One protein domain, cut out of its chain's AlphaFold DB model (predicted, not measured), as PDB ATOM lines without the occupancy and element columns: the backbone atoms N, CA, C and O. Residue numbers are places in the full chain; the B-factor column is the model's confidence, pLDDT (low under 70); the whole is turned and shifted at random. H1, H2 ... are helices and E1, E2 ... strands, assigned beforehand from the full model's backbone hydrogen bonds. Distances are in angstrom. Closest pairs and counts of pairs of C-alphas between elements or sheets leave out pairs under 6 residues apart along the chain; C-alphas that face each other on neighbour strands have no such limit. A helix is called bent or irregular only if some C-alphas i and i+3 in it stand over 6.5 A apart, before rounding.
ATOM      1  N   VAL A 529      -7.317  18.826  10.131       90.31
ATOM      2  CA  VAL A 529      -6.458  19.531  11.086       90.31
ATOM      3  C   VAL A 529      -5.622  20.590  10.364       90.31
ATOM      4  O   VAL A 529      -5.520  21.723  10.835       90.31
ATOM      5  N   GLU A 530      -5.095  20.260   9.185       89.88
ATOM      6  CA  GLU A 530      -4.387  21.181   8.294       89.88
ATOM      7  C   GLU A 530      -5.276  22.349   7.871       89.88
ATOM      8  O   GLU A 530      -4.859  23.506   7.979       89.88
ATOM      9  N   LEU A 531      -6.512  22.064   7.441       90.31
ATOM     10  CA  LEU A 531      -7.480  23.097   7.083       90.31
ATOM     11  C   LEU A 531      -7.728  24.039   8.270       90.31
ATOM     12  O   LEU A 531      -7.621  25.252   8.110       90.31
ATOM     13  N   LEU A 532      -7.982  23.515   9.471       91.75
ATOM     14  CA  LEU A 532      -8.235  24.334  10.662       91.75
ATOM     15  C   LEU A 532      -7.021  25.191  11.058       91.75
ATOM     16  O   LEU A 532      -7.188  26.367  11.392       91.75
ATOM     17  N   PHE A 533      -5.798  24.658  10.977       89.25
ATOM     18  CA  PHE A 533      -4.590  25.455  11.207       89.25
ATOM     19  C   PHE A 533      -4.386  26.533  10.136       89.25
ATOM     20  O   PHE A 533      -3.970  27.644  10.475       89.25
ATOM     21  N   SER A 534      -4.731  26.256   8.874       87.62
ATOM     22  CA  SER A 534      -4.678  27.249   7.790       87.62
ATOM     23  C   SER A 534      -5.652  28.418   7.995       87.62
ATOM     24  O   SER A 534      -5.403  29.525   7.520       87.62
ATOM     25  N   LEU A 535      -6.738  28.211   8.749       89.00
ATOM     26  CA  LEU A 535      -7.659  29.289   9.116       89.00
ATOM     27  C   LEU A 535      -7.060  30.211  10.186       89.00
ATOM     28  O   LEU A 535      -7.340  31.406  10.162       89.00
ATOM     29  N   LEU A 536      -6.211  29.687  11.081       87.06
ATOM     30  CA  LEU A 536      -5.548  30.455  12.145       87.06
ATOM     31  C   LEU A 536      -4.331  31.249  11.671       87.06
ATOM     32  O   LEU A 536      -4.029  32.296  12.245       87.06
ATOM     33  N   VAL A 537      -3.593  30.734  10.686       82.75
ATOM     34  CA  VAL A 537      -2.357  31.356  10.196       82.75
ATOM     35  C   VAL A 537      -2.488  31.641   8.713       82.75
ATOM     36  O   VAL A 537      -2.580  30.739   7.888       82.75
ATOM     37  N   PHE A 538      -2.445  32.926   8.382       78.44
ATOM     38  CA  PHE A 538      -2.425  33.406   7.013       78.44
ATOM     39  C   PHE A 538      -0.994  33.728   6.593       78.44
ATOM     40  O   PHE A 538      -0.321  34.523   7.252       78.44
ATOM     41  N   ALA A 539      -0.561  33.146   5.477       75.06
ATOM     42  CA  ALA A 539       0.707  33.449   4.830       75.06
ATOM     43  C   ALA A 539       0.440  33.986   3.418       75.06
ATOM     44  O   ALA A 539      -0.232  33.332   2.619       75.06
ATOM     45  N   ASN A 540       0.960  35.174   3.110       72.25
ATOM     46  CA  ASN A 540       0.956  35.725   1.755       72.25
ATOM     47  C   ASN A 540       2.335  36.308   1.434       72.25
ATOM     48  O   ASN A 540       2.668  37.413   1.869       72.25
ATOM     49  N   GLY A 541       3.145  35.541   0.700       72.81
ATOM     50  CA  GLY A 541       4.572  35.827   0.544       72.81
ATOM     51  C   GLY A 541       5.281  35.801   1.901       72.81
ATOM     52  O   GLY A 541       5.074  34.877   2.683       72.81
ATOM     53  N   ASP A 542       6.053  36.848   2.200       68.75
ATOM     54  CA  ASP A 542       6.792  36.990   3.466       68.75
ATOM     55  C   ASP A 542       5.939  37.542   4.625       68.75
ATOM     56  O   ASP A 542       6.424  37.705   5.744       68.75
ATOM     57  N   VAL A 543       4.663  37.869   4.380       74.75
ATOM     58  CA  VAL A 543       3.778  38.446   5.400       74.75
ATOM     59  C   VAL A 543       2.964  37.343   6.067       74.75
ATOM     60  O   VAL A 543       2.035  36.791   5.473       74.75
ATOM     61  N   TYR A 544       3.280  37.086   7.336       79.44
ATOM     62  CA  TYR A 544       2.544  36.174   8.206       79.44
ATOM     63  C   TYR A 544       1.643  36.952   9.162       79.44
ATOM     64  O   TYR A 544       2.072  37.914   9.801       79.44
ATOM     65  N   ARG A 545       0.381  36.532   9.271       82.06
ATOM     66  CA  ARG A 545      -0.582  37.085  10.233       82.06
ATOM     67  C   ARG A 545      -1.401  35.978  10.883       82.06
ATOM     68  O   ARG A 545      -1.613  34.921  10.291       82.06
ATOM     69  N   THR A 546      -1.880  36.242  12.092       86.94
ATOM     70  CA  THR A 546      -2.789  35.346  12.812       86.94
ATOM     71  C   THR A 546      -4.239  35.783  12.646       86.94
ATOM     72  O   THR A 546      -4.532  36.930  12.289       86.94
ATOM     73  N   ARG A 547      -5.148  34.838  12.871       87.31
ATOM     74  CA  ARG A 547      -6.594  35.034  12.849       87.31
ATOM     75  C   ARG A 547      -7.241  34.322  14.025       87.31
ATOM     76  O   ARG A 547      -6.665  33.420  14.642       87.31
ATOM     77  N   GLU A 548      -8.476  34.707  14.300       87.00
ATOM     78  CA  GLU A 548      -9.384  33.869  15.077       87.00
ATOM     79  C   GLU A 548      -9.725  32.598  14.302       87.00
ATOM     80  O   GLU A 548      -9.659  32.565  13.075       87.00
ATOM     81  N   LEU A 549     -10.083  31.528  15.015       90.88
ATOM     82  CA  LEU A 549     -10.607  30.339  14.355       90.88
ATOM     83  C   LEU A 549     -12.037  30.651  13.909       90.88
ATOM     84  O   LEU A 549     -12.965  30.533  14.702       90.88
ATOM     85  N   THR A 550     -12.183  31.100  12.667       90.50
ATOM     86  CA  THR A 550     -13.444  31.582  12.100       90.50
ATOM     87  C   THR A 550     -13.570  31.180  10.630       90.50
ATOM     88  O   THR A 550     -12.550  31.060   9.944       90.50
ATOM     89  N   PRO A 551     -14.794  30.996  10.094       90.62
ATOM     90  CA  PRO A 551     -14.981  30.772   8.662       90.62
ATOM     91  C   PRO A 551     -14.682  32.028   7.816       90.62
ATOM     92  O   PRO A 551     -14.633  31.932   6.589       90.62
ATOM     93  N   PHE A 552     -14.486  33.201   8.434       88.44
ATOM     94  CA  PHE A 552     -14.329  34.487   7.745       88.44
ATOM     95  C   PHE A 552     -12.854  34.902   7.606       88.44
ATOM     96  O   PHE A 552     -12.236  35.407   8.542       88.44
ATOM     97  N   LEU A 553     -12.291  34.776   6.399       79.06
ATOM     98  CA  LEU A 553     -10.864  35.046   6.136       79.06
ATOM     99  C   LEU A 553     -10.455  36.528   6.287       79.06
ATOM    100  O   LEU A 553      -9.267  36.842   6.340       79.06
ATOM    101  N   GLN A 554     -11.424  37.439   6.353       75.12
ATOM    102  CA  GLN A 554     -11.201  38.877   6.532       75.12
ATOM    103  C   GLN A 554     -10.843  39.279   7.975       75.12
ATOM    104  O   GLN A 554     -10.313  40.367   8.190       75.12
ATOM    105  N   CYS A 555     -11.086  38.410   8.961       76.00
ATOM    106  CA  CYS A 555     -10.829  38.675  10.378       76.00
ATOM    107  C   CYS A 555      -9.355  38.414  10.727       76.00
ATOM    108  O   CYS A 555      -9.000  37.341  11.215       76.00
ATOM    109  N   VAL A 556      -8.485  39.382  10.428       80.94
ATOM    110  CA  VAL A 556      -7.036  39.285  10.656       80.94
ATOM    111  C   VAL A 556      -6.613  40.122  11.852       80.94
ATOM    112  O   VAL A 556      -7.013  41.278  11.963       80.94
ATOM    113  N   ASP A 557      -5.773  39.560  12.719       80.69
ATOM    114  CA  ASP A 557      -5.260  40.293  13.869       80.69
ATOM    115  C   ASP A 557      -4.274  41.390  13.432       80.69
ATOM    116  O   ASP A 557      -3.425  41.193  12.555       80.69
ATOM    117  N   ASN A 558      -4.334  42.536  14.112       75.38
ATOM    118  CA  ASN A 558      -3.368  43.625  13.932       75.38
ATOM    119  C   ASN A 558      -1.992  43.302  14.537       75.38
ATOM    120  O   ASN A 558      -0.988  43.920  14.185       75.38
ATOM    121  N   SER A 559      -1.928  42.352  15.468       79.62
ATOM    122  CA  SER A 559      -0.698  41.850  16.081       79.62
ATOM    123  C   SER A 559      -0.806  40.335  16.250       79.62
ATOM    124  O   SER A 559      -1.911  39.860  16.492       79.62
ATOM    125  N   PRO A 560       0.290  39.563  16.134       82.56
ATOM    126  CA  PRO A 560       0.232  38.113  16.281       82.56
ATOM    127  C   PRO A 560      -0.349  37.683  17.636       82.56
ATOM    128  O   PRO A 560       0.230  37.963  18.684       82.56
ATOM    129  N   VAL A 561      -1.476  36.969  17.617       86.88
ATOM    130  CA  VAL A 561      -2.108  36.371  18.801       86.88
ATOM    131  C   VAL A 561      -2.185  34.861  18.611       86.88
ATOM    132  O   VAL A 561      -2.877  34.356  17.725       86.88
ATOM    133  N   VAL A 562      -1.491  34.116  19.473       87.12
ATOM    134  CA  VAL A 562      -1.556  32.649  19.486       87.12
ATOM    135  C   VAL A 562      -2.675  32.196  20.417       87.12
ATOM    136  O   VAL A 562      -2.661  32.478  21.614       87.12
ATOM    137  N   ARG A 563      -3.648  31.467  19.866       86.69
ATOM    138  CA  ARG A 563      -4.838  30.995  20.588       86.69
ATOM    139  C   ARG A 563      -4.719  29.507  20.918       86.69
ATOM    140  O   ARG A 563      -4.192  28.727  20.133       86.69
ATOM    141  N   SER A 564      -5.250  29.099  22.071       89.56
ATOM    142  CA  SER A 564      -5.172  27.712  22.563       89.56
ATOM    143  C   SER A 564      -6.327  26.804  22.124       89.56
ATOM    144  O   SER A 564      -6.337  25.639  22.503       89.56
ATOM    145  N   VAL A 565      -7.278  27.296  21.322       88.38
ATOM    146  CA  VAL A 565      -8.495  26.551  20.944       88.38
ATOM    147  C   VAL A 565      -8.166  25.231  20.236       88.38
ATOM    148  O   VAL A 565      -8.542  24.176  20.735       88.38
ATOM    149  N   LEU A 566      -7.418  25.266  19.125       88.50
ATOM    150  CA  LEU A 566      -7.054  24.039  18.402       88.50
ATOM    151  C   LEU A 566      -6.133  23.117  19.208       88.50
ATOM    152  O   LEU A 566      -6.440  21.932  19.261       88.50
ATOM    153  N   PRO A 567      -5.068  23.602  19.887       88.06
ATOM    154  CA  PRO A 567      -4.296  22.744  20.781       88.06
ATOM    155  C   PRO A 567      -5.165  22.028  21.820       88.06
ATOM    156  O   PRO A 567      -5.007  20.831  22.014       88.06
ATOM    157  N   LYS A 568      -6.121  22.720  22.455       88.69
ATOM    158  CA  LYS A 568      -7.016  22.106  23.449       88.69
ATOM    159  C   LYS A 568      -7.951  21.061  22.841       88.69
ATOM    160  O   LYS A 568      -8.138  20.016  23.453       88.69
ATOM    161  N   LEU A 569      -8.512  21.324  21.659       87.94
ATOM    162  CA  LEU A 569      -9.375  20.364  20.962       87.94
ATOM    163  C   LEU A 569      -8.584  19.140  20.482       87.94
ATOM    164  O   LEU A 569      -9.007  18.013  20.703       87.94
ATOM    165  N   LEU A 570      -7.396  19.339  19.907       88.12
ATOM    166  CA  LEU A 570      -6.556  18.244  19.415       88.12
ATOM    167  C   LEU A 570      -6.077  17.317  20.535       88.12
ATOM    168  O   LEU A 570      -5.934  16.117  20.329       88.12
ATOM    169  N   MET A 571      -5.862  17.859  21.731       85.06
ATOM    170  CA  MET A 571      -5.437  17.086  22.896       85.06
ATOM    171  C   MET A 571      -6.553  16.240  23.533       85.06
ATOM    172  O   MET A 571      -6.314  15.598  24.554       85.06
ATOM    173  N   GLN A 572      -7.757  16.222  22.952       81.25
ATOM    174  CA  GLN A 572      -8.784  15.211  23.247       81.25
ATOM    175  C   GLN A 572      -8.512  13.880  22.524       81.25
ATOM    176  O   GLN A 572      -9.124  12.862  22.841       81.25
ATOM    177  N   HIS A 573      -7.603  13.880  21.546       82.69
ATOM    178  CA  HIS A 573      -7.129  12.687  20.853       82.69
ATOM    179  C   HIS A 573      -5.824  12.182  21.480       82.69
ATOM    180  O   HIS A 573      -5.142  12.906  22.210       82.69
ATOM    181  N   SER A 574      -5.428  10.942  21.171       83.25
ATOM    182  CA  SER A 574      -4.136  10.426  21.635       83.25
ATOM    183  C   SER A 574      -3.001  11.288  21.080       83.25
ATOM    184  O   SER A 574      -2.989  11.571  19.879       83.25
ATOM    185  N   PHE A 575      -2.027  11.646  21.920       86.44
ATOM    186  CA  PHE A 575      -0.924  12.524  21.520       86.44
ATOM    187  C   PHE A 575      -0.202  12.034  20.255       86.44
ATOM    188  O   PHE A 575       0.084  12.842  19.378       86.44
ATOM    189  N   ASP A 576      -0.008  10.721  20.102       86.06
ATOM    190  CA  ASP A 576       0.646  10.124  18.928       86.06
ATOM    191  C   ASP A 576      -0.057  10.460  17.602       86.06
ATOM    192  O   ASP A 576       0.606  10.654  16.585       86.06
ATOM    193  N   GLN A 577      -1.387  10.586  17.611       85.44
ATOM    194  CA  GLN A 577      -2.171  10.937  16.421       85.44
ATOM    195  C   GLN A 577      -2.003  12.408  16.033       85.44
ATOM    196  O   GLN A 577      -2.028  12.737  14.852       85.44
ATOM    197  N   VAL A 578      -1.834  13.303  17.012       88.19
ATOM    198  CA  VAL A 578      -1.841  14.759  16.781       88.19
ATOM    199  C   VAL A 578      -0.459  15.410  16.837       88.19
ATOM    200  O   VAL A 578      -0.303  16.562  16.423       88.19
ATOM    201  N   LYS A 579       0.558  14.674  17.301       90.38
ATOM    202  CA  LYS A 579       1.934  15.146  17.511       90.38
ATOM    203  C   LYS A 579       2.499  15.860  16.288       90.38
ATOM    204  O   LYS A 579       3.031  16.959  16.420       90.38
ATOM    205  N   VAL A 580       2.358  15.272  15.098       90.62
ATOM    206  CA  VAL A 580       2.919  15.826  13.853       90.62
ATOM    207  C   VAL A 580       2.306  17.188  13.518       90.62
ATOM    208  O   VAL A 580       3.035  18.126  13.181       90.62
ATOM    209  N   HIS A 581       0.987  17.334  13.666       89.31
ATOM    210  CA  HIS A 581       0.305  18.600  13.394       89.31
ATOM    211  C   HIS A 581       0.706  19.679  14.409       89.31
ATOM    212  O   HIS A 581       1.017  20.807  14.025       89.31
ATOM    213  N   ILE A 582       0.774  19.326  15.699       90.38
ATOM    214  CA  ILE A 582       1.194  20.249  16.765       90.38
ATOM    215  C   ILE A 582       2.649  20.688  16.576       90.38
ATOM    216  O   ILE A 582       2.946  21.879  16.674       90.38
ATOM    217  N   GLN A 583       3.548  19.751  16.267       90.75
ATOM    218  CA  GLN A 583       4.962  20.028  16.015       90.75
ATOM    219  C   GLN A 583       5.136  20.986  14.831       90.75
ATOM    220  O   GLN A 583       5.885  21.960  14.920       90.75
ATOM    221  N   THR A 584       4.408  20.745  13.738       89.06
ATOM    222  CA  THR A 584       4.436  21.601  12.542       89.06
ATOM    223  C   THR A 584       3.917  23.004  12.853       89.06
ATOM    224  O   THR A 584       4.538  23.997  12.476       89.06
ATOM    225  N   TYR A 585       2.816  23.104  13.600       87.94
ATOM    226  CA  TYR A 585       2.253  24.385  14.009       87.94
ATOM    227  C   TYR A 585       3.196  25.174  14.927       87.94
ATOM    228  O   TYR A 585       3.448  26.352  14.674       87.94
ATOM    229  N   LEU A 586       3.779  24.527  15.943       89.19
ATOM    230  CA  LEU A 586       4.777  25.135  16.830       89.19
ATOM    231  C   LEU A 586       5.967  25.688  16.041       89.19
ATOM    232  O   LEU A 586       6.344  26.843  16.238       89.19
ATOM    233  N   LYS A 587       6.515  24.896  15.113       88.12
ATOM    234  CA  LYS A 587       7.633  25.318  14.264       88.12
ATOM    235  C   LYS A 587       7.271  26.544  13.420       88.12
ATOM    236  O   LYS A 587       8.011  27.525  13.425       88.12
ATOM    237  N   ASN A 588       6.097  26.539  12.788       86.44
ATOM    238  CA  ASN A 588       5.624  27.672  11.989       86.44
ATOM    239  C   ASN A 588       5.471  28.957  12.819       86.44
ATOM    240  O   ASN A 588       5.837  30.032  12.342       86.44
ATOM    241  N   LEU A 589       4.964  28.864  14.053       88.06
ATOM    242  CA  LEU A 589       4.860  30.014  14.959       88.06
ATOM    243  C   LEU A 589       6.241  30.546  15.376       88.06
ATOM    244  O   LEU A 589       6.450  31.758  15.443       88.06
ATOM    245  N   GLU A 590       7.182  29.646  15.665       87.12
ATOM    246  CA  GLU A 590       8.530  29.993  16.119       87.12
ATOM    247  C   GLU A 590       9.413  30.620  15.038       87.12
ATOM    248  O   GLU A 590      10.277  31.438  15.373       87.12
ATOM    249  N   GLU A 591       9.260  30.183  13.789       86.25
ATOM    250  CA  GLU A 591      10.092  30.616  12.663       86.25
ATOM    251  C   GLU A 591       9.544  31.883  12.003       86.25
ATOM    252  O   GLU A 591      10.331  32.747  11.622       86.25
ATOM    253  N   ASN A 592       8.214  32.030  11.920       84.25
ATOM    254  CA  ASN A 592       7.597  33.049  11.066       84.25
ATOM    255  C   ASN A 592       6.841  34.165  11.808       84.25
ATOM    256  O   ASN A 592       6.576  35.203  11.206       84.25
ATOM    257  N   LEU A 593       6.456  33.979  13.080       83.19
ATOM    258  CA  LEU A 593       5.552  34.912  13.780       83.19
ATOM    259  C   LEU A 593       6.110  35.505  15.080       83.19
ATOM    260  O   LEU A 593       5.819  36.662  15.376       83.19
ATOM    261  N   LEU A 594       6.868  34.741  15.874       84.31
ATOM    262  CA  LEU A 594       7.228  35.142  17.241       84.31
ATOM    263  C   LEU A 594       8.706  35.497  17.425       84.31
ATOM    264  O   LEU A 594       9.611  34.787  16.979       84.31
ATOM    265  N   SER A 595       8.946  36.556  18.203       81.38
ATOM    266  CA  SER A 595      10.281  36.939  18.662       81.38
ATOM    267  C   SER A 595      10.841  35.939  19.687       81.38
ATOM    268  O   SER A 595      10.131  35.088  20.226       81.38
ATOM    269  N   ARG A 596      12.139  36.033  20.010       77.75
ATOM    270  CA  ARG A 596      12.768  35.157  21.017       77.75
ATOM    271  C   ARG A 596      12.160  35.322  22.417       77.75
ATOM    272  O   ARG A 596      12.147  34.348  23.169       77.75
ATOM    273  N   GLU A 597      11.676  36.514  22.760       77.12
ATOM    274  CA  GLU A 597      11.087  36.816  24.071       77.12
ATOM    275  C   GLU A 597       9.690  36.188  24.209       77.12
ATOM    276  O   GLU A 597       9.392  35.548  25.223       77.12
ATOM    277  N   ASP A 598       8.893  36.230  23.137       83.19
ATOM    278  CA  ASP A 598       7.516  35.714  23.115       83.19
ATOM    279  C   ASP A 598       7.438  34.179  23.119       83.19
ATOM    280  O   ASP A 598       6.455  33.595  23.586       83.19
ATOM    281  N   LYS A 599       8.504  33.491  22.679       86.94
ATOM    282  CA  LYS A 599       8.583  32.016  22.678       86.94
ATOM    283  C   LYS A 599       8.359  31.405  24.063       86.94
ATOM    284  O   LYS A 599       7.802  30.317  24.168       86.94
ATOM    285  N   THR A 600       8.738  32.095  25.141       88.06
ATOM    286  CA  THR A 600       8.512  31.590  26.508       88.06
ATOM    287  C   THR A 600       7.021  31.504  26.838       88.06
ATOM    288  O   THR A 600       6.581  30.516  27.430       88.06
ATOM    289  N   GLN A 601       6.236  32.508  26.432       89.56
ATOM    290  CA  GLN A 601       4.786  32.518  26.645       89.56
ATOM    291  C   GLN A 601       4.094  31.471  25.772       89.56
ATOM    292  O   GLN A 601       3.196  30.780  26.253       89.56
ATOM    293  N   LEU A 602       4.572  31.272  24.537       90.25
ATOM    294  CA  LEU A 602       4.113  30.182  23.672       90.25
ATOM    295  C   LEU A 602       4.294  28.816  24.351       90.25
ATOM    296  O   LEU A 602       3.349  28.039  24.448       90.25
ATOM    297  N   TYR A 603       5.487  28.522  24.870       91.25
ATOM    298  CA  TYR A 603       5.736  27.244  25.545       91.25
ATOM    299  C   TYR A 603       4.895  27.067  26.796       91.25
ATOM    300  O   TYR A 603       4.396  25.972  27.044       91.25
ATOM    301  N   LEU A 604       4.697  28.136  27.566       92.12
ATOM    302  CA  LEU A 604       3.832  28.087  28.734       92.12
ATOM    303  C   LEU A 604       2.382  27.764  28.350       92.12
ATOM    304  O   LEU A 604       1.766  26.935  29.016       92.12
ATOM    305  N   LEU A 605       1.869  28.358  27.267       92.88
ATOM    306  CA  LEU A 605       0.539  28.065  26.728       92.88
ATOM    307  C   LEU A 605       0.391  26.570  26.403       92.88
ATOM    308  O   LEU A 605      -0.550  25.940  26.876       92.88
ATOM    309  N   PHE A 606       1.334  25.988  25.655       92.94
ATOM    310  CA  PHE A 606       1.282  24.571  25.273       92.94
ATOM    311  C   PHE A 606       1.446  23.626  26.463       92.94
ATOM    312  O   PHE A 606       0.685  22.671  26.583       92.94
ATOM    313  N   VAL A 607       2.376  23.914  27.379       94.50
ATOM    314  CA  VAL A 607       2.542  23.122  28.608       94.50
ATOM    315  C   VAL A 607       1.261  23.138  29.442       94.50
ATOM    316  O   VAL A 607       0.884  22.100  29.970       94.50
ATOM    317  N   ASN A 608       0.575  24.281  29.544       93.69
ATOM    318  CA  ASN A 608      -0.700  24.360  30.255       93.69
ATOM    319  C   ASN A 608      -1.789  23.542  29.537       93.69
ATOM    320  O   ASN A 608      -2.441  22.734  30.182       93.69
ATOM    321  N   CYS A 609      -1.927  23.654  28.209       92.38
ATOM    322  CA  CYS A 609      -2.887  22.842  27.445       92.38
ATOM    323  C   CYS A 609      -2.640  21.331  27.596       92.38
ATOM    324  O   CYS A 609      -3.584  20.560  27.755       92.38
ATOM    325  N   PHE A 610      -1.377  20.903  27.547       92.56
ATOM    326  CA  PHE A 610      -1.003  19.501  27.739       92.56
ATOM    327  C   PHE A 610      -1.262  19.030  29.166       92.56
ATOM    328  O   PHE A 610      -1.738  17.918  29.364       92.56
ATOM    329  N   GLN A 611      -0.984  19.881  30.153       92.00
ATOM    330  CA  GLN A 611      -1.272  19.584  31.549       92.00
ATOM    331  C   GLN A 611      -2.783  19.400  31.760       92.00
ATOM    332  O   GLN A 611      -3.182  18.400  32.347       92.00
ATOM    333  N   ASP A 612      -3.611  20.309  31.236       90.19
ATOM    334  CA  ASP A 612      -5.074  20.232  31.335       90.19
ATOM    335  C   ASP A 612      -5.619  18.941  30.697       90.19
ATOM    336  O   ASP A 612      -6.465  18.265  31.279       90.19
ATOM    337  N   SER A 613      -5.107  18.567  29.520       87.25
ATOM    338  CA  SER A 613      -5.503  17.338  28.815       87.25
ATOM    339  C   SER A 613      -5.161  16.069  29.602       87.25
ATOM    340  O   SER A 613      -6.036  15.226  29.800       87.25
ATOM    341  N   LEU A 614      -3.930  15.957  30.113       87.06
ATOM    342  CA  LEU A 614      -3.505  14.802  30.909       87.06
ATOM    343  C   LEU A 614      -4.375  14.634  32.166       87.06
ATOM    344  O   LEU A 614      -4.837  13.532  32.443       87.06
ATOM    345  N   MET A 615      -4.671  15.731  32.872       84.62
ATOM    346  CA  MET A 615      -5.536  15.704  34.060       84.62
ATOM    347  C   MET A 615      -6.984  15.299  33.727       84.62
ATOM    348  O   MET A 615      -7.618  14.576  34.493       84.62
ATOM    349  N   CYS A 616      -7.522  15.745  32.586       78.56
ATOM    350  CA  CYS A 616      -8.850  15.335  32.118       78.56
ATOM    351  C   CYS A 616      -8.907  13.843  31.752       78.56
ATOM    352  O   CYS A 616      -9.908  13.195  32.053       78.56
ATOM    353  N   SER A 617      -7.848  13.298  31.142       72.75
ATOM    354  CA  SER A 617      -7.734  11.863  30.839       72.75
ATOM    355  C   SER A 617      -7.736  11.026  32.120       72.75
ATOM    356  O   SER A 617      -8.540  10.106  32.256       72.75
ATOM    357  N   GLU A 618      -6.926  11.418  33.111       68.62
ATOM    358  CA  GLU A 618      -6.847  10.758  34.424       68.62
ATOM    359  C   GLU A 618      -8.185  10.750  35.183       68.62
ATOM    360  O   GLU A 618      -8.482   9.804  35.910       68.62
ATOM    361  N   ALA A 619      -9.015  11.788  35.031       62.00
ATOM    362  CA  ALA A 619     -10.333  11.849  35.666       62.00
ATOM    363  C   ALA A 619     -11.386  10.943  34.993       62.00
ATOM    364  O   ALA A 619     -12.408  10.632  35.610       62.00
ATOM    365  N   ARG A 620     -11.172  10.563  33.726       61.59
ATOM    366  CA  ARG A 620     -12.111   9.783  32.898       61.59
ATOM    367  C   ARG A 620     -11.778   8.296  32.878       61.59
ATOM    368  O   ARG A 620     -12.689   7.468  32.822       61.59
ATOM    369  N   GLU A 621     -10.494   7.956  32.903       62.19
ATOM    370  CA  GLU A 621     -10.038   6.573  32.874       62.19
ATOM    371  C   GLU A 621     -10.333   5.866  34.201       62.19
ATOM    372  O   GLU A 621     -10.086   6.372  35.292       62.19
ATOM    373  N   THR A 622     -10.873   4.649  34.109       55.16
ATOM    374  CA  THR A 622     -11.120   3.775  35.269       55.16
ATOM    375  C   THR A 622      -9.868   2.972  35.641       55.16
ATOM    376  O   THR A 622      -9.972   1.870  36.176       55.16
ATOM    377  N   GLU A 623      -8.676   3.473  35.306       60.84
ATOM    378  CA  GLU A 623      -7.433   2.820  35.698       60.84
ATOM    379  C   GLU A 623      -7.269   2.870  37.219       60.84
ATOM    380  O   GLU A 623      -7.666   3.819  37.905       60.84
ATOM    381  N   SER A 624      -6.677   1.815  37.783       71.69
ATOM    382  CA  SER A 624      -6.369   1.813  39.209       71.69
ATOM    383  C   SER A 624      -5.341   2.905  39.503       71.69
ATOM    384  O   SER A 624      -4.323   3.004  38.817       71.69
ATOM    385  N   LYS A 625      -5.538   3.665  40.591       76.25
ATOM    386  CA  LYS A 625      -4.568   4.668  41.081       76.25
ATOM    387  C   LYS A 625      -3.142   4.111  41.206       76.25
ATOM    388  O   LYS A 625      -2.182   4.873  41.129       76.25
ATOM    389  N   GLU A 626      -3.005   2.799  41.397       79.69
ATOM    390  CA  GLU A 626      -1.720   2.104  41.474       79.69
ATOM    391  C   GLU A 626      -1.012   1.983  40.113       79.69
ATOM    392  O   GLU A 626       0.200   2.179  40.020       79.69
ATOM    393  N   GLN A 627      -1.753   1.716  39.033       81.62
ATOM    394  CA  GLN A 627      -1.188   1.606  37.682       81.62
ATOM    395  C   GLN A 627      -0.632   2.954  37.212       81.62
ATOM    396  O   GLN A 627       0.520   3.015  36.763       81.62
ATOM    397  N   GLN A 628      -1.395   4.031  37.421       83.00
ATOM    398  CA  GLN A 628      -0.965   5.393  37.103       83.00
ATOM    399  C   GLN A 628       0.271   5.797  37.916       83.00
ATOM    400  O   GLN A 628       1.278   6.244  37.365       83.00
ATOM    401  N   ARG A 629       0.255   5.537  39.231       84.38
ATOM    402  CA  ARG A 629       1.399   5.777  40.124       84.38
ATOM    403  C   ARG A 629       2.664   5.072  39.630       84.38
ATOM    404  O   ARG A 629       3.738   5.675  39.570       84.38
ATOM    405  N   GLN A 630       2.551   3.811  39.219       88.88
ATOM    406  CA  GLN A 630       3.684   3.053  38.705       88.88
ATOM    407  C   GLN A 630       4.169   3.567  37.334       88.88
ATOM    408  O   GLN A 630       5.373   3.504  37.048       88.88
ATOM    409  N   ALA A 631       3.275   4.098  36.492       89.12
ATOM    410  CA  ALA A 631       3.627   4.761  35.237       89.12
ATOM    411  C   ALA A 631       4.404   6.067  35.466       89.12
ATOM    412  O   ALA A 631       5.421   6.295  34.802       89.12
ATOM    413  N   ASP A 632       4.000   6.871  36.448       92.75
ATOM    414  CA  ASP A 632       4.697   8.101  36.826       92.75
ATOM    415  C   ASP A 632       6.089   7.835  37.399       92.75
ATOM    416  O   ASP A 632       7.048   8.504  37.019       92.75
ATOM    417  N   ILE A 633       6.244   6.807  38.242       93.88
ATOM    418  CA  ILE A 633       7.556   6.380  38.758       93.88
ATOM    419  C   ILE A 633       8.506   6.033  37.602       93.88
ATOM    420  O   ILE A 633       9.667   6.456  37.597       93.88
ATOM    421  N   ARG A 634       8.021   5.293  36.592       94.56
ATOM    422  CA  ARG A 634       8.811   4.971  35.390       94.56
ATOM    423  C   ARG A 634       9.168   6.227  34.598       94.56
ATOM    424  O   ARG A 634      10.314   6.362  34.166       94.56
ATOM    425  N   PHE A 635       8.216   7.144  34.425       95.50
ATOM    426  CA  PHE A 635       8.438   8.416  33.740       95.50
ATOM    427  C   PHE A 635       9.494   9.277  34.453       95.50
ATOM    428  O   PHE A 635      10.479   9.663  33.827       95.50
ATOM    429  N   LEU A 636       9.353   9.506  35.762       95.94
ATOM    430  CA  LEU A 636      10.298  10.283  36.569       95.94
ATOM    431  C   LEU A 636      11.710   9.686  36.521       95.94
ATOM    432  O   LEU A 636      12.682  10.422  36.355       95.94
ATOM    433  N   SER A 637      11.831   8.354  36.584       94.19
ATOM    434  CA  SER A 637      13.120   7.670  36.436       94.19
ATOM    435  C   SER A 637      13.751   7.919  35.061       94.19
ATOM    436  O   SER A 637      14.959   8.148  34.981       94.19
ATOM    437  N   ARG A 638      12.975   7.848  33.970       94.31
ATOM    438  CA  ARG A 638      13.473   8.138  32.612       94.31
ATOM    439  C   ARG A 638      13.894   9.600  32.477       94.31
ATOM    440  O   ARG A 638      14.969   9.874  31.945       94.31
ATOM    441  N   PHE A 639      13.091  10.518  33.011       93.06
ATOM    442  CA  PHE A 639      13.361  11.954  32.989       93.06
ATOM    443  C   PHE A 639      14.648  12.299  33.758       93.06
ATOM    444  O   PHE A 639      15.526  12.979  33.230       93.06
ATOM    445  N   ALA A 640      14.827  11.758  34.970       91.62
ATOM    446  CA  ALA A 640      16.039  11.956  35.776       91.62
ATOM    447  C   ALA A 640      17.313  11.461  35.068       91.62
ATOM    448  O   ALA A 640      18.377  12.062  35.209       91.62
ATOM    449  N   ARG A 641      17.202  10.381  34.281       90.75
ATOM    450  CA  ARG A 641      18.300   9.787  33.499       90.75
ATOM    451  C   ARG A 641      18.513  10.443  32.131       90.75
ATOM    452  O   ARG A 641      19.341   9.948  31.373       90.75
ATOM    453  N   LYS A 642      17.786  11.522  31.809       87.81
ATOM    454  CA  LYS A 642      17.817  12.199  30.497       87.81
ATOM    455  C   LYS A 642      17.504  11.250  29.325       87.81
ATOM    456  O   LYS A 642      18.098  11.352  28.264       87.81
ATOM    457  N   GLN A 643      16.573  10.314  29.532       89.31
ATOM    458  CA  GLN A 643      16.072   9.367  28.517       89.31
ATOM    459  C   GLN A 643      14.747   9.835  27.883       89.31
ATOM    460  O   GLN A 643      13.923   9.027  27.435       89.31
ATOM    461  N   THR A 644      14.498  11.137  27.941       87.56
ATOM    462  CA  THR A 644      13.369  11.830  27.322       87.56
ATOM    463  C   THR A 644      13.935  12.811  26.303       87.56
ATOM    464  O   THR A 644      14.961  13.418  26.623       87.56
ATOM    465  N   PRO A 645      13.288  12.983  25.139       86.50
ATOM    466  CA  PRO A 645      13.782  13.861  24.093       86.50
ATOM    467  C   PRO A 645      13.963  15.279  24.613       86.50
ATOM    468  O   PRO A 645      13.173  15.773  25.434       86.50
ATOM    469  N   ASP A 646      15.041  15.909  24.165       84.88
ATOM    470  CA  ASP A 646      15.297  17.301  24.489       84.88
ATOM    471  C   ASP A 646      14.497  18.245  23.576       84.88
ATOM    472  O   ASP A 646      13.807  17.839  22.638       84.88
ATOM    473  N   ARG A 647      14.572  19.547  23.871       81.00
ATOM    474  CA  ARG A 647      13.873  20.553  23.071       81.00
ATOM    475  C   ARG A 647      14.370  20.596  21.627       81.00
ATOM    476  O   ARG A 647      13.601  21.035  20.802       81.00
ATOM    477  N   GLN A 648      15.616  20.251  21.316       81.19
ATOM    478  CA  GLN A 648      16.146  20.336  19.947       81.19
ATOM    479  C   GLN A 648      15.753  19.115  19.107       81.19
ATOM    480  O   GLN A 648      15.593  19.237  17.896       81.19
ATOM    481  N   GLU A 649      15.578  17.966  19.755       83.12
ATOM    482  CA  GLU A 649      15.146  16.709  19.151       83.12
ATOM    483  C   GLU A 649      13.643  16.712  18.840       83.12
ATOM    484  O   GLU A 649      13.250  16.386  17.721       83.12
ATOM    485  N   ASP A 650      12.800  17.100  19.808       87.75
ATOM    486  CA  ASP A 650      11.341  17.052  19.665       87.75
ATOM    487  C   ASP A 650      10.633  18.103  20.541       87.75
ATOM    488  O   ASP A 650      10.469  17.937  21.753       87.75
ATOM    489  N   HIS A 651      10.200  19.213  19.931       87.94
ATOM    490  CA  HIS A 651       9.634  20.346  20.676       87.94
ATOM    491  C   HIS A 651       8.323  19.961  21.382       87.94
ATOM    492  O   HIS A 651       8.142  20.267  22.561       87.94
ATOM    493  N   ALA A 652       7.396  19.311  20.675       90.94
ATOM    494  CA  ALA A 652       6.076  18.966  21.184       90.94
ATOM    495  C   ALA A 652       6.172  17.921  22.300       90.94
ATOM    496  O   ALA A 652       5.561  18.098  23.356       90.94
ATOM    497  N   GLU A 653       6.973  16.869  22.109       92.19
ATOM    498  CA  GLU A 653       7.147  15.821  23.115       92.19
ATOM    499  C   GLU A 653       7.899  16.336  24.353       92.19
ATOM    500  O   GLU A 653       7.537  16.007  25.485       92.19
ATOM    501  N   PHE A 654       8.877  17.230  24.178       92.81
ATOM    502  CA  PHE A 654       9.533  17.910  25.296       92.81
ATOM    503  C   PHE A 654       8.541  18.724  26.148       92.81
ATOM    504  O   PHE A 654       8.552  18.633  27.381       92.81
ATOM    505  N   LEU A 655       7.659  19.508  25.515       94.06
ATOM    506  CA  LEU A 655       6.641  20.295  26.221       94.06
ATOM    507  C   LEU A 655       5.611  19.395  26.927       94.06
ATOM    508  O   LEU A 655       5.217  19.701  28.054       94.06
ATOM    509  N   LEU A 656       5.223  18.266  26.320       93.50
ATOM    510  CA  LEU A 656       4.358  17.264  26.953       93.50
ATOM    511  C   LEU A 656       5.024  16.657  28.194       93.50
ATOM    512  O   LEU A 656       4.405  16.568  29.256       93.50
ATOM    513  N   HIS A 657       6.306  16.297  28.105       94.00
ATOM    514  CA  HIS A 657       7.060  15.790  29.249       94.00
ATOM    515  C   HIS A 657       7.196  16.829  30.368       94.00
ATOM    516  O   HIS A 657       7.099  16.472  31.542       94.00
ATOM    517  N   LEU A 658       7.356  18.116  30.046       94.06
ATOM    518  CA  LEU A 658       7.326  19.177  31.057       94.06
ATOM    519  C   LEU A 658       5.954  19.311  31.728       94.06
ATOM    520  O   LEU A 658       5.903  19.529  32.940       94.06
ATOM    521  N   ALA A 659       4.860  19.164  30.980       95.12
ATOM    522  CA  ALA A 659       3.512  19.138  31.543       95.12
ATOM    523  C   ALA A 659       3.329  17.947  32.496       95.12
ATOM    524  O   ALA A 659       2.936  18.136  33.647       95.12
ATOM    525  N   LYS A 660       3.728  16.739  32.076       94.69
ATOM    526  CA  LYS A 660       3.689  15.539  32.925       94.69
ATOM    527  C   LYS A 660       4.567  15.675  34.172       94.69
ATOM    528  O   LYS A 660       4.158  15.295  35.267       94.69
ATOM    529  N   LEU A 661       5.746  16.287  34.045       95.50
ATOM    530  CA  LEU A 661       6.602  16.585  35.193       95.50
ATOM    531  C   LEU A 661       5.917  17.542  36.176       95.50
ATOM    532  O   LEU A 661       6.001  17.316  37.379       95.50
ATOM    533  N   ARG A 662       5.225  18.587  35.700       95.62
ATOM    534  CA  ARG A 662       4.456  19.490  36.575       95.62
ATOM    535  C   ARG A 662       3.378  18.744  37.355       95.62
ATOM    536  O   ARG A 662       3.279  18.962  38.559       95.62
ATOM    537  N   ILE A 663       2.636  17.845  36.704       94.69
ATOM    538  CA  ILE A 663       1.645  16.977  37.363       94.69
ATOM    539  C   ILE A 663       2.325  16.146  38.450       94.69
ATOM    540  O   ILE A 663       1.911  16.191  39.607       94.69
ATOM    541  N   CYS A 664       3.440  15.488  38.120       95.25
ATOM    542  CA  CYS A 664       4.173  14.681  39.089       95.25
ATOM    543  C   CYS A 664       4.677  15.500  40.290       95.25
ATOM    544  O   CYS A 664       4.616  15.056  41.435       95.25
ATOM    545  N   LEU A 665       5.166  16.721  40.053       95.81
ATOM    546  CA  LEU A 665       5.604  17.625  41.118       95.81
ATOM    547  C   LEU A 665       4.428  18.131  41.969       95.81
ATOM    548  O   LEU A 665       4.597  18.296  43.174       95.81
ATOM    549  N   ASN A 666       3.242  18.336  41.391       94.81
ATOM    550  CA  ASN A 666       2.035  18.675  42.151       94.81
ATOM    551  C   ASN A 666       1.570  17.493  43.018       94.81
ATOM    552  O   ASN A 666       1.277  17.678  44.198       94.81
ATOM    553  N   SER A 667       1.601  16.269  42.484       92.69
ATOM    554  CA  SER A 667       1.348  15.045  43.255       92.69
ATOM    555  C   SER A 667       2.366  14.870  44.385       92.69
ATOM    556  O   SER A 667       1.993  14.550  45.513       92.69
ATOM    557  N   ALA A 668       3.647  15.157  44.132       94.50
ATOM    558  CA  ALA A 668       4.682  15.168  45.165       94.50
ATOM    559  C   ALA A 668       4.423  16.235  46.238       94.50
ATOM    560  O   ALA A 668       4.646  15.975  47.418       94.50
ATOM    561  N   ALA A 669       3.931  17.416  45.853       94.44
ATOM    562  CA  ALA A 669       3.568  18.470  46.794       94.44
ATOM    563  C   ALA A 669       2.448  18.027  47.750       94.44
ATOM    564  O   ALA A 669       2.566  18.262  48.950       94.44
ATOM    565  N   LEU A 670       1.435  17.307  47.253       91.44
ATOM    566  CA  LEU A 670       0.372  16.720  48.081       91.44
ATOM    567  C   LEU A 670       0.920  15.687  49.083       91.44
ATOM    568  O   LEU A 670       0.501  15.639  50.237       91.44
ATOM    569  N   GLN A 671       1.887  14.864  48.665       90.00
ATOM    570  CA  GLN A 671       2.557  13.910  49.560       90.00
ATOM    571  C   GLN A 671       3.384  14.625  50.642       90.00
ATOM    572  O   GLN A 671       3.409  14.189  51.793       90.00
ATOM    573  N   LEU A 672       4.044  15.731  50.288       90.88
ATOM    574  CA  LEU A 672       4.819  16.549  51.225       90.88
ATOM    575  C   LEU A 672       3.925  17.300  52.224       90.88
ATOM    576  O   LEU A 672       4.284  17.378  53.395       90.88
ATOM    577  N   GLU A 673       2.760  17.797  51.798       88.75
ATOM    578  CA  GLU A 673       1.748  18.379  52.693       88.75
ATOM    579  C   GLU A 673       1.307  17.366  53.758       88.75
ATOM    580  O   GLU A 673       1.428  17.628  54.954       88.75
ATOM    581  N   LYS A 674       0.899  16.158  53.341       85.25
ATOM    582  CA  LYS A 674       0.537  15.078  54.275       85.25
ATOM    583  C   LYS A 674       1.668  14.743  55.248       85.25
ATOM    584  O   LYS A 674       1.433  14.503  56.434       85.25
ATOM    585  N   ALA A 675       2.906  14.728  54.748       83.12
ATOM    586  CA  ALA A 675       4.086  14.451  55.556       83.12
ATOM    587  C   ALA A 675       4.327  15.514  56.641       83.12
ATOM    588  O   ALA A 675       4.863  15.172  57.699       83.12
ATOM    589  N   ALA A 676       3.959  16.772  56.379       79.50
ATOM    590  CA  ALA A 676       4.079  17.877  57.325       79.50
ATOM    591  C   ALA A 676       3.006  17.830  58.430       79.50
ATOM    592  O   ALA A 676       3.314  18.192  59.564       79.50
ATOM    593  N   ASP A 677       1.798  17.344  58.119       68.81
ATOM    594  CA  ASP A 677       0.657  17.326  59.046       68.81
ATOM    595  C   ASP A 677       0.598  16.094  59.973       68.81
ATOM    596  O   ASP A 677       0.142  16.220  61.109       68.81
ATOM    597  N   GLN A 678       1.015  14.897  59.521       57.50
ATOM    598  CA  GLN A 678       0.670  13.635  60.216       57.50
ATOM    599  C   GLN A 678       1.830  12.712  60.609       57.50
ATOM    600  O   GLN A 678       1.587  11.707  61.264       57.50
ATOM    601  N   GLY A 679       3.085  13.023  60.280       57.25
ATOM    602  CA  GLY A 679       4.203  12.147  60.644       57.25
ATOM    603  C   GLY A 679       4.168  10.781  59.932       57.25
ATOM    604  O   GLY A 679       3.636   9.806  60.433       57.25
ATOM    605  N   ARG A 680       4.836  10.718  58.776       56.06
ATOM    606  CA  ARG A 680       5.378   9.534  58.061       56.06
ATOM    607  C   ARG A 680       4.470   8.365  57.612       56.06
ATOM    608  O   ARG A 680       4.906   7.708  56.671       56.06
ATOM    609  N   ASP A 681       3.282   8.106  58.154       55.25
ATOM    610  CA  ASP A 681       2.643   6.782  57.952       55.25
ATOM    611  C   ASP A 681       1.894   6.553  56.608       55.25
ATOM    612  O   ASP A 681       1.622   5.404  56.271       55.25
ATOM    613  N   ASP A 682       1.630   7.582  55.784       66.00
ATOM    614  CA  ASP A 682       0.919   7.460  54.476       66.00
ATOM    615  C   ASP A 682       1.652   8.157  53.301       66.00
ATOM    616  O   ASP A 682       1.037   8.674  52.366       66.00
ATOM    617  N   VAL A 683       2.988   8.250  53.354       77.44
ATOM    618  CA  VAL A 683       3.784   8.916  52.302       77.44
ATOM    619  C   VAL A 683       4.395   7.892  51.348       77.44
ATOM    620  O   VAL A 683       5.102   6.978  51.772       77.44
ATOM    621  N   ASP A 684       4.209   8.084  50.040       85.56
ATOM    622  CA  ASP A 684       4.835   7.234  49.022       85.56
ATOM    623  C   ASP A 684       6.346   7.502  48.889       85.56
ATOM    624  O   ASP A 684       6.806   8.371  48.136       85.56
ATOM    625  N   ALA A 685       7.135   6.734  49.638       85.81
ATOM    626  CA  ALA A 685       8.587   6.849  49.649       85.81
ATOM    627  C   ALA A 685       9.227   6.525  48.288       85.81
ATOM    628  O   ALA A 685      10.212   7.167  47.912       85.81
ATOM    629  N   GLN A 686       8.684   5.560  47.537       90.31
ATOM    630  CA  GLN A 686       9.236   5.162  46.240       90.31
ATOM    631  C   GLN A 686       9.047   6.276  45.207       90.31
ATOM    632  O   GLN A 686       9.982   6.603  44.469       90.31
ATOM    633  N   TYR A 687       7.868   6.895  45.196       93.00
ATOM    634  CA  TYR A 687       7.555   8.030  44.337       93.00
ATOM    635  C   TYR A 687       8.437   9.243  44.648       93.00
ATOM    636  O   TYR A 687       9.116   9.772  43.762       93.00
ATOM    637  N   LEU A 688       8.508   9.654  45.922       93.00
ATOM    638  CA  LEU A 688       9.324  10.802  46.333       93.00
ATOM    639  C   LEU A 688      10.820  10.584  46.088       93.00
ATOM    640  O   LEU A 688      11.528  11.545  45.785       93.00
ATOM    641  N   GLN A 689      11.309   9.341  46.147       92.75
ATOM    642  CA  GLN A 689      12.692   9.027  45.792       92.75
ATOM    643  C   GLN A 689      12.987   9.324  44.311       92.75
ATOM    644  O   GLN A 689      14.067   9.829  44.000       92.75
ATOM    645  N   GLN A 690      12.039   9.078  43.398       94.94
ATOM    646  CA  GLN A 690      12.206   9.451  41.987       94.94
ATOM    647  C   GLN A 690      12.130  10.967  41.778       94.94
ATOM    648  O   GLN A 690      12.928  11.525  41.029       94.94
ATOM    649  N   VAL A 691      11.235  11.662  42.484       95.31
ATOM    650  CA  VAL A 691      11.162  13.136  42.444       95.31
ATOM    651  C   VAL A 691      12.464  13.766  42.951       95.31
ATOM    652  O   VAL A 691      12.989  14.706  42.346       95.31
ATOM    653  N   LYS A 692      13.030  13.210  44.027       93.56
ATOM    654  CA  LYS A 692      14.343  13.594  44.547       93.56
ATOM    655  C   LYS A 692      15.439  13.373  43.507       93.56
ATOM    656  O   LYS A 692      16.219  14.291  43.263       93.56
ATOM    657  N   ALA A 693      15.451  12.215  42.844       93.44
ATOM    658  CA  ALA A 693      16.390  11.918  41.765       93.44
ATOM    659  C   ALA A 693      16.295  12.942  40.618       93.44
ATOM    660  O   ALA A 693      17.323  13.431  40.154       93.44
ATOM    661  N   VAL A 694      15.086  13.349  40.210       93.88
ATOM    662  CA  VAL A 694      14.898  14.427  39.220       93.88
ATOM    663  C   VAL A 694      15.514  15.742  39.711       93.88
ATOM    664  O   VAL A 694      16.226  16.404  38.958       93.88
ATOM    665  N   CYS A 695      15.293  16.129  40.970       91.50
ATOM    666  CA  CYS A 695      15.825  17.379  41.525       91.50
ATOM    667  C   CYS A 695      17.357  17.371  41.695       91.50
ATOM    668  O   CYS A 695      17.999  18.413  41.557       91.50
ATOM    669  N   GLU A 696      17.950  16.223  42.021       89.19
ATOM    670  CA  GLU A 696      19.389  16.082  42.269       89.19
ATOM    671  C   GLU A 696      20.192  15.865  40.982       89.19
ATOM    672  O   GLU A 696      21.179  16.567  40.767       89.19
ATOM    673  N   TYR A 697      19.760  14.962  40.097       87.38
ATOM    674  CA  TYR A 697      20.538  14.571  38.914       87.38
ATOM    675  C   TYR A 697      20.343  15.477  37.695       87.38
ATOM    676  O   TYR A 697      21.216  15.534  36.830       87.38
ATOM    677  N   SER A 698      19.234  16.218  37.608       80.94
ATOM    678  CA  SER A 698      19.006  17.123  36.470       80.94
ATOM    679  C   SER A 698      19.902  18.366  36.478       80.94
ATOM    680  O   SER A 698      20.073  18.995  35.436       80.94
ATOM    681  N   GLY A 699      20.441  18.753  37.643       78.12
ATOM    682  CA  GLY A 699      21.182  20.006  37.824       78.12
ATOM    683  C   GLY A 699      20.320  21.275  37.727       78.12
ATOM    684  O   GLY A 699      20.862  22.378  37.731       78.12
ATOM    685  N   ASN A 700      18.988  21.152  37.651       86.31
ATOM    686  CA  ASN A 700      18.079  22.278  37.453       86.31
ATOM    687  C   ASN A 700      17.285  22.610  38.730       86.31
ATOM    688  O   ASN A 700      16.281  21.975  39.061       86.31
ATOM    689  N   ASN A 701      17.698  23.669  39.432       87.75
ATOM    690  CA  ASN A 701      17.036  24.115  40.662       87.75
ATOM    691  C   ASN A 701      15.605  24.638  40.453       87.75
ATOM    692  O   ASN A 701      14.861  24.742  41.428       87.75
ATOM    693  N   TRP A 702      15.174  24.918  39.219       90.25
ATOM    694  CA  TRP A 702      13.799  25.349  38.961       90.25
ATOM    695  C   TRP A 702      12.761  24.278  39.299       90.25
ATOM    696  O   TRP A 702      11.639  24.637  39.649       90.25
ATOM    697  N   TYR A 703      13.120  22.990  39.283       92.38
ATOM    698  CA  TYR A 703      12.212  21.922  39.722       92.38
ATOM    699  C   TYR A 703      11.950  21.981  41.229       92.38
ATOM    700  O   TYR A 703      10.799  21.890  41.648       92.38
ATOM    701  N   ARG A 704      12.990  22.254  42.031       92.00
ATOM    702  CA  ARG A 704      12.848  22.523  43.472       92.00
ATOM    703  C   ARG A 704      11.991  23.761  43.720       92.00
ATOM    704  O   ARG A 704      11.070  23.723  44.525       92.00
ATOM    705  N   VAL A 705      12.248  24.849  42.986       92.19
ATOM    706  CA  VAL A 705      11.458  26.089  43.094       92.19
ATOM    707  C   VAL A 705       9.992  25.851  42.726       92.19
ATOM    708  O   VAL A 705       9.105  26.348  43.417       92.19
ATOM    709  N   TYR A 706       9.716  25.089  41.663       94.50
ATOM    710  CA  TYR A 706       8.350  24.737  41.278       94.50
ATOM    711  C   TYR A 706       7.668  23.899  42.361       94.50
ATOM    712  O   TYR A 706       6.569  24.251  42.774       94.50
ATOM    713  N   LEU A 707       8.335  22.853  42.861       94.81
ATOM    714  CA  LEU A 707       7.821  21.990  43.925       94.81
ATOM    715  C   LEU A 707       7.497  22.789  45.194       94.81
ATOM    716  O   LEU A 707       6.412  22.649  45.746       94.81
ATOM    717  N   LEU A 708       8.379  23.703  45.609       92.94
ATOM    718  CA  LEU A 708       8.130  24.603  46.741       92.94
ATOM    719  C   LEU A 708       6.932  25.528  46.500       92.94
ATOM    720  O   LEU A 708       6.115  25.727  47.395       92.94
ATOM    721  N   ARG A 709       6.793  26.076  45.286       93.94
ATOM    722  CA  ARG A 709       5.619  26.880  44.908       93.94
ATOM    723  C   ARG A 709       4.339  26.048  44.874       93.94
ATOM    724  O   ARG A 709       3.280  26.608  45.132       93.94
ATOM    725  N   ALA A 710       4.419  24.767  44.525       94.62
ATOM    726  CA  ALA A 710       3.282  23.852  44.539       94.62
ATOM    727  C   ALA A 710       2.858  23.532  45.981       94.62
ATOM    728  O   ALA A 710       1.692  23.710  46.309       94.62
ATOM    729  N   VAL A 711       3.805  23.205  46.869       93.00
ATOM    730  CA  VAL A 711       3.535  23.020  48.310       93.00
ATOM    731  C   VAL A 711       2.926  24.283  48.917       93.00
ATOM    732  O   VAL A 711       1.899  24.220  49.585       93.00
ATOM    733  N   HIS A 712       3.504  25.452  48.625       92.00
ATOM    734  CA  HIS A 712       2.944  26.724  49.073       92.00
ATOM    735  C   HIS A 712       1.513  26.925  48.562       92.00
ATOM    736  O   HIS A 712       0.654  27.340  49.328       92.00
ATOM    737  N   ARG A 713       1.227  26.633  47.286       92.00
ATOM    738  CA  ARG A 713      -0.127  26.756  46.717       92.00
ATOM    739  C   ARG A 713      -1.159  25.843  47.381       92.00
ATOM    740  O   ARG A 713      -2.322  26.215  47.382       92.00
ATOM    741  N   LEU A 714      -0.748  24.708  47.944       88.62
ATOM    742  CA  LEU A 714      -1.640  23.806  48.676       88.62
ATOM    743  C   LEU A 714      -1.882  24.296  50.112       88.62
ATOM    744  O   LEU A 714      -3.026  24.502  50.509       88.62
ATOM    745  N   SER A 715      -0.810  24.556  50.866       85.00
ATOM    746  CA  SER A 715      -0.897  24.657  52.335       85.00
ATOM    747  C   SER A 715      -0.317  25.946  52.932       85.00
ATOM    748  O   SER A 715      -0.360  26.127  54.147       85.00
ATOM    749  N   GLY A 716       0.234  26.847  52.114       88.06
ATOM    750  CA  GLY A 716       0.837  28.107  52.569       88.06
ATOM    751  C   GLY A 716       2.298  28.000  53.022       88.06
ATOM    752  O   GLY A 716       2.974  26.985  52.822       88.06
ATOM    753  N   VAL A 717       2.818  29.084  53.602       86.19
ATOM    754  CA  VAL A 717       4.227  29.223  54.020       86.19
ATOM    755  C   VAL A 717       4.566  28.317  55.201       86.19
ATOM    756  O   VAL A 717       5.680  27.800  55.279       86.19
ATOM    757  N   ASP A 718       3.625  28.079  56.106       81.44
ATOM    758  CA  ASP A 718       3.895  27.316  57.323       81.44
ATOM    759  C   ASP A 718       4.235  25.846  57.056       81.44
ATOM    760  O   ASP A 718       5.168  25.307  57.654       81.44
ATOM    761  N   CYS A 719       3.556  25.214  56.097       86.25
ATOM    762  CA  CYS A 719       3.910  23.872  55.636       86.25
ATOM    763  C   CYS A 719       5.340  23.844  55.073       86.25
ATOM    764  O   CYS A 719       6.143  22.974  55.418       86.25
ATOM    765  N   VAL A 720       5.713  24.863  54.289       88.50
ATOM    766  CA  VAL A 720       7.076  25.012  53.758       88.50
ATOM    767  C   VAL A 720       8.098  25.143  54.895       88.50
ATOM    768  O   VAL A 720       9.136  24.482  54.857       88.50
ATOM    769  N   LEU A 721       7.814  25.939  55.929       83.88
ATOM    770  CA  LEU A 721       8.691  26.081  57.097       83.88
ATOM    771  C   LEU A 721       8.787  24.782  57.916       83.88
ATOM    772  O   LEU A 721       9.881  24.420  58.355       83.88
ATOM    773  N   SER A 722       7.681  24.051  58.082       85.19
ATOM    774  CA  SER A 722       7.649  22.739  58.745       85.19
ATOM    775  C   SER A 722       8.564  21.735  58.035       85.19
ATOM    776  O   SER A 722       9.448  21.132  58.654       85.19
ATOM    777  N   LEU A 723       8.448  21.638  56.706       88.06
ATOM    778  CA  LEU A 723       9.315  20.798  55.881       88.06
ATOM    779  C   LEU A 723      10.785  21.225  55.968       88.06
ATOM    780  O   LEU A 723      11.666  20.369  56.056       88.06
ATOM    781  N   MET A 724      11.062  22.531  55.983       86.25
ATOM    782  CA  MET A 724      12.422  23.075  56.061       86.25
ATOM    783  C   MET A 724      13.134  22.694  57.365       86.25
ATOM    784  O   MET A 724      14.333  22.396  57.371       86.25
ATOM    785  N   ASN A 725      12.381  22.660  58.466       81.56
ATOM    786  CA  ASN A 725      12.884  22.297  59.787       81.56
ATOM    787  C   ASN A 725      13.052  20.778  59.972       81.56
ATOM    788  O   ASN A 725      13.756  20.349  60.888       81.56
ATOM    789  N   CYS A 726      12.481  19.954  59.088       84.75
ATOM    790  CA  CYS A 726      12.609  18.500  59.127       84.75
ATOM    791  C   CYS A 726      13.818  18.009  58.297       84.75
ATOM    792  O   CYS A 726      13.836  18.163  57.073       84.75
ATOM    793  N   PRO A 727      14.827  17.340  58.901       84.88
ATOM    794  CA  PRO A 727      16.024  16.884  58.182       84.88
ATOM    795  C   PRO A 727      15.745  15.974  56.978       84.88
ATOM    796  O   PRO A 727      16.495  16.009  56.003       84.88
ATOM    797  N   GLN A 728      14.665  15.190  57.024       86.06
ATOM    798  CA  GLN A 728      14.267  14.263  55.960       86.06
ATOM    799  C   GLN A 728      13.915  14.975  54.644       86.06
ATOM    800  O   GLN A 728      14.163  14.432  53.569       86.06
ATOM    801  N   TRP A 729      13.371  16.192  54.721       88.81
ATOM    802  CA  TRP A 729      12.812  16.916  53.573       88.81
ATOM    803  C   TRP A 729      13.717  18.044  53.060       88.81
ATOM    804  O   TRP A 729      13.369  18.740  52.109       88.81
ATOM    805  N   ARG A 730      14.930  18.192  53.616       86.62
ATOM    806  CA  ARG A 730      15.891  19.243  53.227       86.62
ATOM    807  C   ARG A 730      16.267  19.242  51.744       86.62
ATOM    808  O   ARG A 730      16.604  20.295  51.218       86.62
ATOM    809  N   TRP A 731      16.184  18.097  51.060       89.00
ATOM    810  CA  TRP A 731      16.507  17.967  49.630       89.00
ATOM    811  C   TRP A 731      15.586  18.791  48.709       89.00
ATOM    812  O   TRP A 731      15.976  19.113  47.581       89.00
ATOM    813  N   VAL A 732      14.388  19.151  49.191       91.50
ATOM    814  CA  VAL A 732      13.415  20.000  48.485       91.50
ATOM    815  C   VAL A 732      13.912  21.451  48.393       91.50
ATOM    816  O   VAL A 732      13.551  22.178  47.469       91.50
ATOM    817  N   PHE A 733      14.784  21.875  49.310       89.06
ATOM    818  CA  PHE A 733      15.242  23.256  49.430       89.06
ATOM    819  C   PHE A 733      16.621  23.464  48.791       89.06
ATOM    820  O   PHE A 733      17.514  22.628  48.947       89.06
ATOM    821  N   PRO A 734      16.850  24.602  48.113       84.31
ATOM    822  CA  PRO A 734      18.200  25.019  47.752       84.31
ATOM    823  C   PRO A 734      19.073  25.207  49.014       84.31
ATOM    824  O   PRO A 734      18.602  25.820  49.975       84.31
ATOM    825  N   PRO A 735      20.346  24.763  49.024       78.31
ATOM    826  CA  PRO A 735      21.213  24.853  50.206       78.31
ATOM    827  C   PRO A 735      21.376  26.272  50.773       78.31
ATOM    828  O   PRO A 735      21.402  26.454  51.989       78.31
ATOM    829  N   GLU A 736      21.428  27.283  49.903       81.06
ATOM    830  CA  GLU A 736      21.582  28.687  50.312       81.06
ATOM    831  C   GLU A 736      20.368  29.209  51.099       81.06
ATOM    832  O   GLU A 736      20.519  29.995  52.032       81.06
ATOM    833  N   LEU A 737      19.164  28.717  50.793       82.06
ATOM    834  CA  LEU A 737      17.946  29.107  51.502       82.06
ATOM    835  C   LEU A 737      17.943  28.580  52.946       82.06
ATOM    836  O   LEU A 737      17.589  29.312  53.869       82.06
ATOM    837  N   LEU A 738      18.404  27.341  53.151       81.81
ATOM    838  CA  LEU A 738      18.541  26.745  54.486       81.81
ATOM    839  C   LEU A 738      19.535  27.532  55.354       81.81
ATOM    840  O   LEU A 738      19.313  27.705  56.552       81.81
ATOM    841  N   ARG A 739      20.615  28.043  54.744       82.00
ATOM    842  CA  ARG A 739      21.613  28.882  55.421       82.00
ATOM    843  C   ARG A 739      21.016  30.212  55.885       82.00
ATOM    844  O   ARG A 739      21.232  30.601  57.029       82.00
ATOM    845  N   LEU A 740      20.250  30.888  55.026       81.75
ATOM    846  CA  LEU A 740      19.621  32.176  55.344       81.75
ATOM    847  C   LEU A 740      18.560  32.061  56.447       81.75
ATOM    848  O   LEU A 740      18.506  32.929  57.318       81.75
ATOM    849  N   GLN A 741      17.772  30.981  56.461       78.62
ATOM    850  CA  GLN A 741      16.736  30.772  57.479       78.62
ATOM    851  C   GLN A 741      17.311  30.618  58.894       78.62
ATOM    852  O   GLN A 741      16.723  31.104  59.857       78.62
ATOM    853  N   LEU A 742      18.473  29.970  59.029       76.50
ATOM    854  CA  LEU A 742      19.166  29.842  60.317       76.50
ATOM    855  C   LEU A 742      19.666  31.192  60.845       76.50
ATOM    856  O   LEU A 742      19.743  31.381  62.055       76.50
ATOM    857  N   MET A 743      20.012  32.118  59.946       71.69
ATOM    858  CA  MET A 743      20.489  33.448  60.325       71.69
ATOM    859  C   MET A 743      19.344  34.405  60.674       71.69
ATOM    860  O   MET A 743      19.507  35.219  61.576       71.69
ATOM    861  N   ASN A 744      18.201  34.306  59.985       69.56
ATOM    862  CA  ASN A 744      17.047  35.188  60.169       69.56
ATOM    863  C   ASN A 744      15.730  34.382  60.147       69.56
ATOM    864  O   ASN A 744      15.161  34.185  59.069       69.56
TER     865      ASN A 744
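Overview. This is residues 529 to 744 of the 1090 residues of the protein "RING-type domain-containing protein" of Takifugu bimaculatus (UniProt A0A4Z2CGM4). One long helix, H6, runs roughly along the longest axis of a string of helices, with one group at its beginning and another round its later part. At its beginning H3 lies across it, with H1, H2 and the small hairpin of E1 and E2 farther out, and H4 crosses it next; farther on, H5 and H7 lie side by side on one side of H6, and H8 and H9 pack on another, with H11 near H9 at the far end. The printed part has 216 residues, with eleven named helices and two named strands in the order H1, E1, E2, H2 to H11; the class is mostly helix, and the one sheet, E1 - E2, is antiparallel. It is only just loose, close to compact, with a radius of gyration of the C-alphas of 20.5 A and spans of 62 by 44 by 29 A.

Along the chain. Find C-alpha 529 at (-6.458, 19.531, 11.086), where H1 begins and runs to residue 536. E1, residues 537 to 540, and E2, residues 543 to 546, come next. After residues 547 to 564, which hold no named element, read H2 at residues 565 to 570. H3, residues 575 to 592, is 24.6 A long; it has a kink of 29 degrees near residue 582 and is irregular, with C-alphas 577 and 580 7.5 A apart. H4, residues 599 to 620, measures 32.0 A, and H5, residues 625 to 640, 22.5 A. Look for C-alpha 651 at (9.634, 20.346, 20.676); from there H6 runs 41.1 A to residue 678. H7 is residues 685 to 697, 17.8 A, and H8 residues 701 to 715, 21.4 A. H9 is residues 717 to 725; H10, residues 727 to 732, is irregular, with C-alphas 728 and 731 7.7 A apart. H11, residues 735 to 743, ends at C-alpha 743, (20.489, 33.448, 60.325).

Arrangement. Begin at the hub, H6, which touches six helices. Its residues 651 to 653 touch H3, closest at the C-alphas of Gln 583 and Ala 652, 5.4 A apart. H4 touches it at a steep tilt of 62 degrees, closest at C-alphas Gln 611 and Ala 659, 4.8 A. H8 touches it at a steep tilt of 50 degrees, with C-alphas Ala 669 and Val 711 closest at 4.8 A. H9 is about perpendicular to it at 79 degrees, closest at C-alphas Ala 676 and Leu 723, 6.2 A. H5 and H7 touch at a shallow tilt of 19 degrees, the same way, with C-alphas Ala 640 and Val 694 closest at 4.4 A. H10 only just touches H8, with 3 pairs of C-alphas within 8 A, the closest being Arg 704 and Val 732 at 5.6 A. H11 is close to H9 but not clearly touching, with C-alphas Met 724 and Leu 738 closest at 7.3 A. Back at the other end, H2 touches H4, closest at C-alphas Lys 568 and Cys 609, 5.8 A, and H1 only just touches H3, with 3 pairs of C-alphas within 8 A, closest at Val 529 and His 581, 7.2 A. In the hairpin of E1 and E2, N 538 and O 545 are 2.9 A apart, within hydrogen-bond range. Every O i to N i+4 pair is within that range in H1, H2 and H4 to H9; the counts are 12 of 14 in H3, 4 of 5 in H11 and 0 of 2 in H10, where 1 of 3 O i to N i+3 pairs is.

Size, cuts and confidence. The two C-alphas farthest apart, Gly 541 and Gly 679, are 64.6 A apart. The printed part has no cut, and its one long link is E2 to H2. Residues 619 to 627, of which 625 to 627 belong to H5, stand free. The mean pLDDT of the printed part is 85.7; residues 542, 618 to 623, 677 to 682 and 744 are under 70.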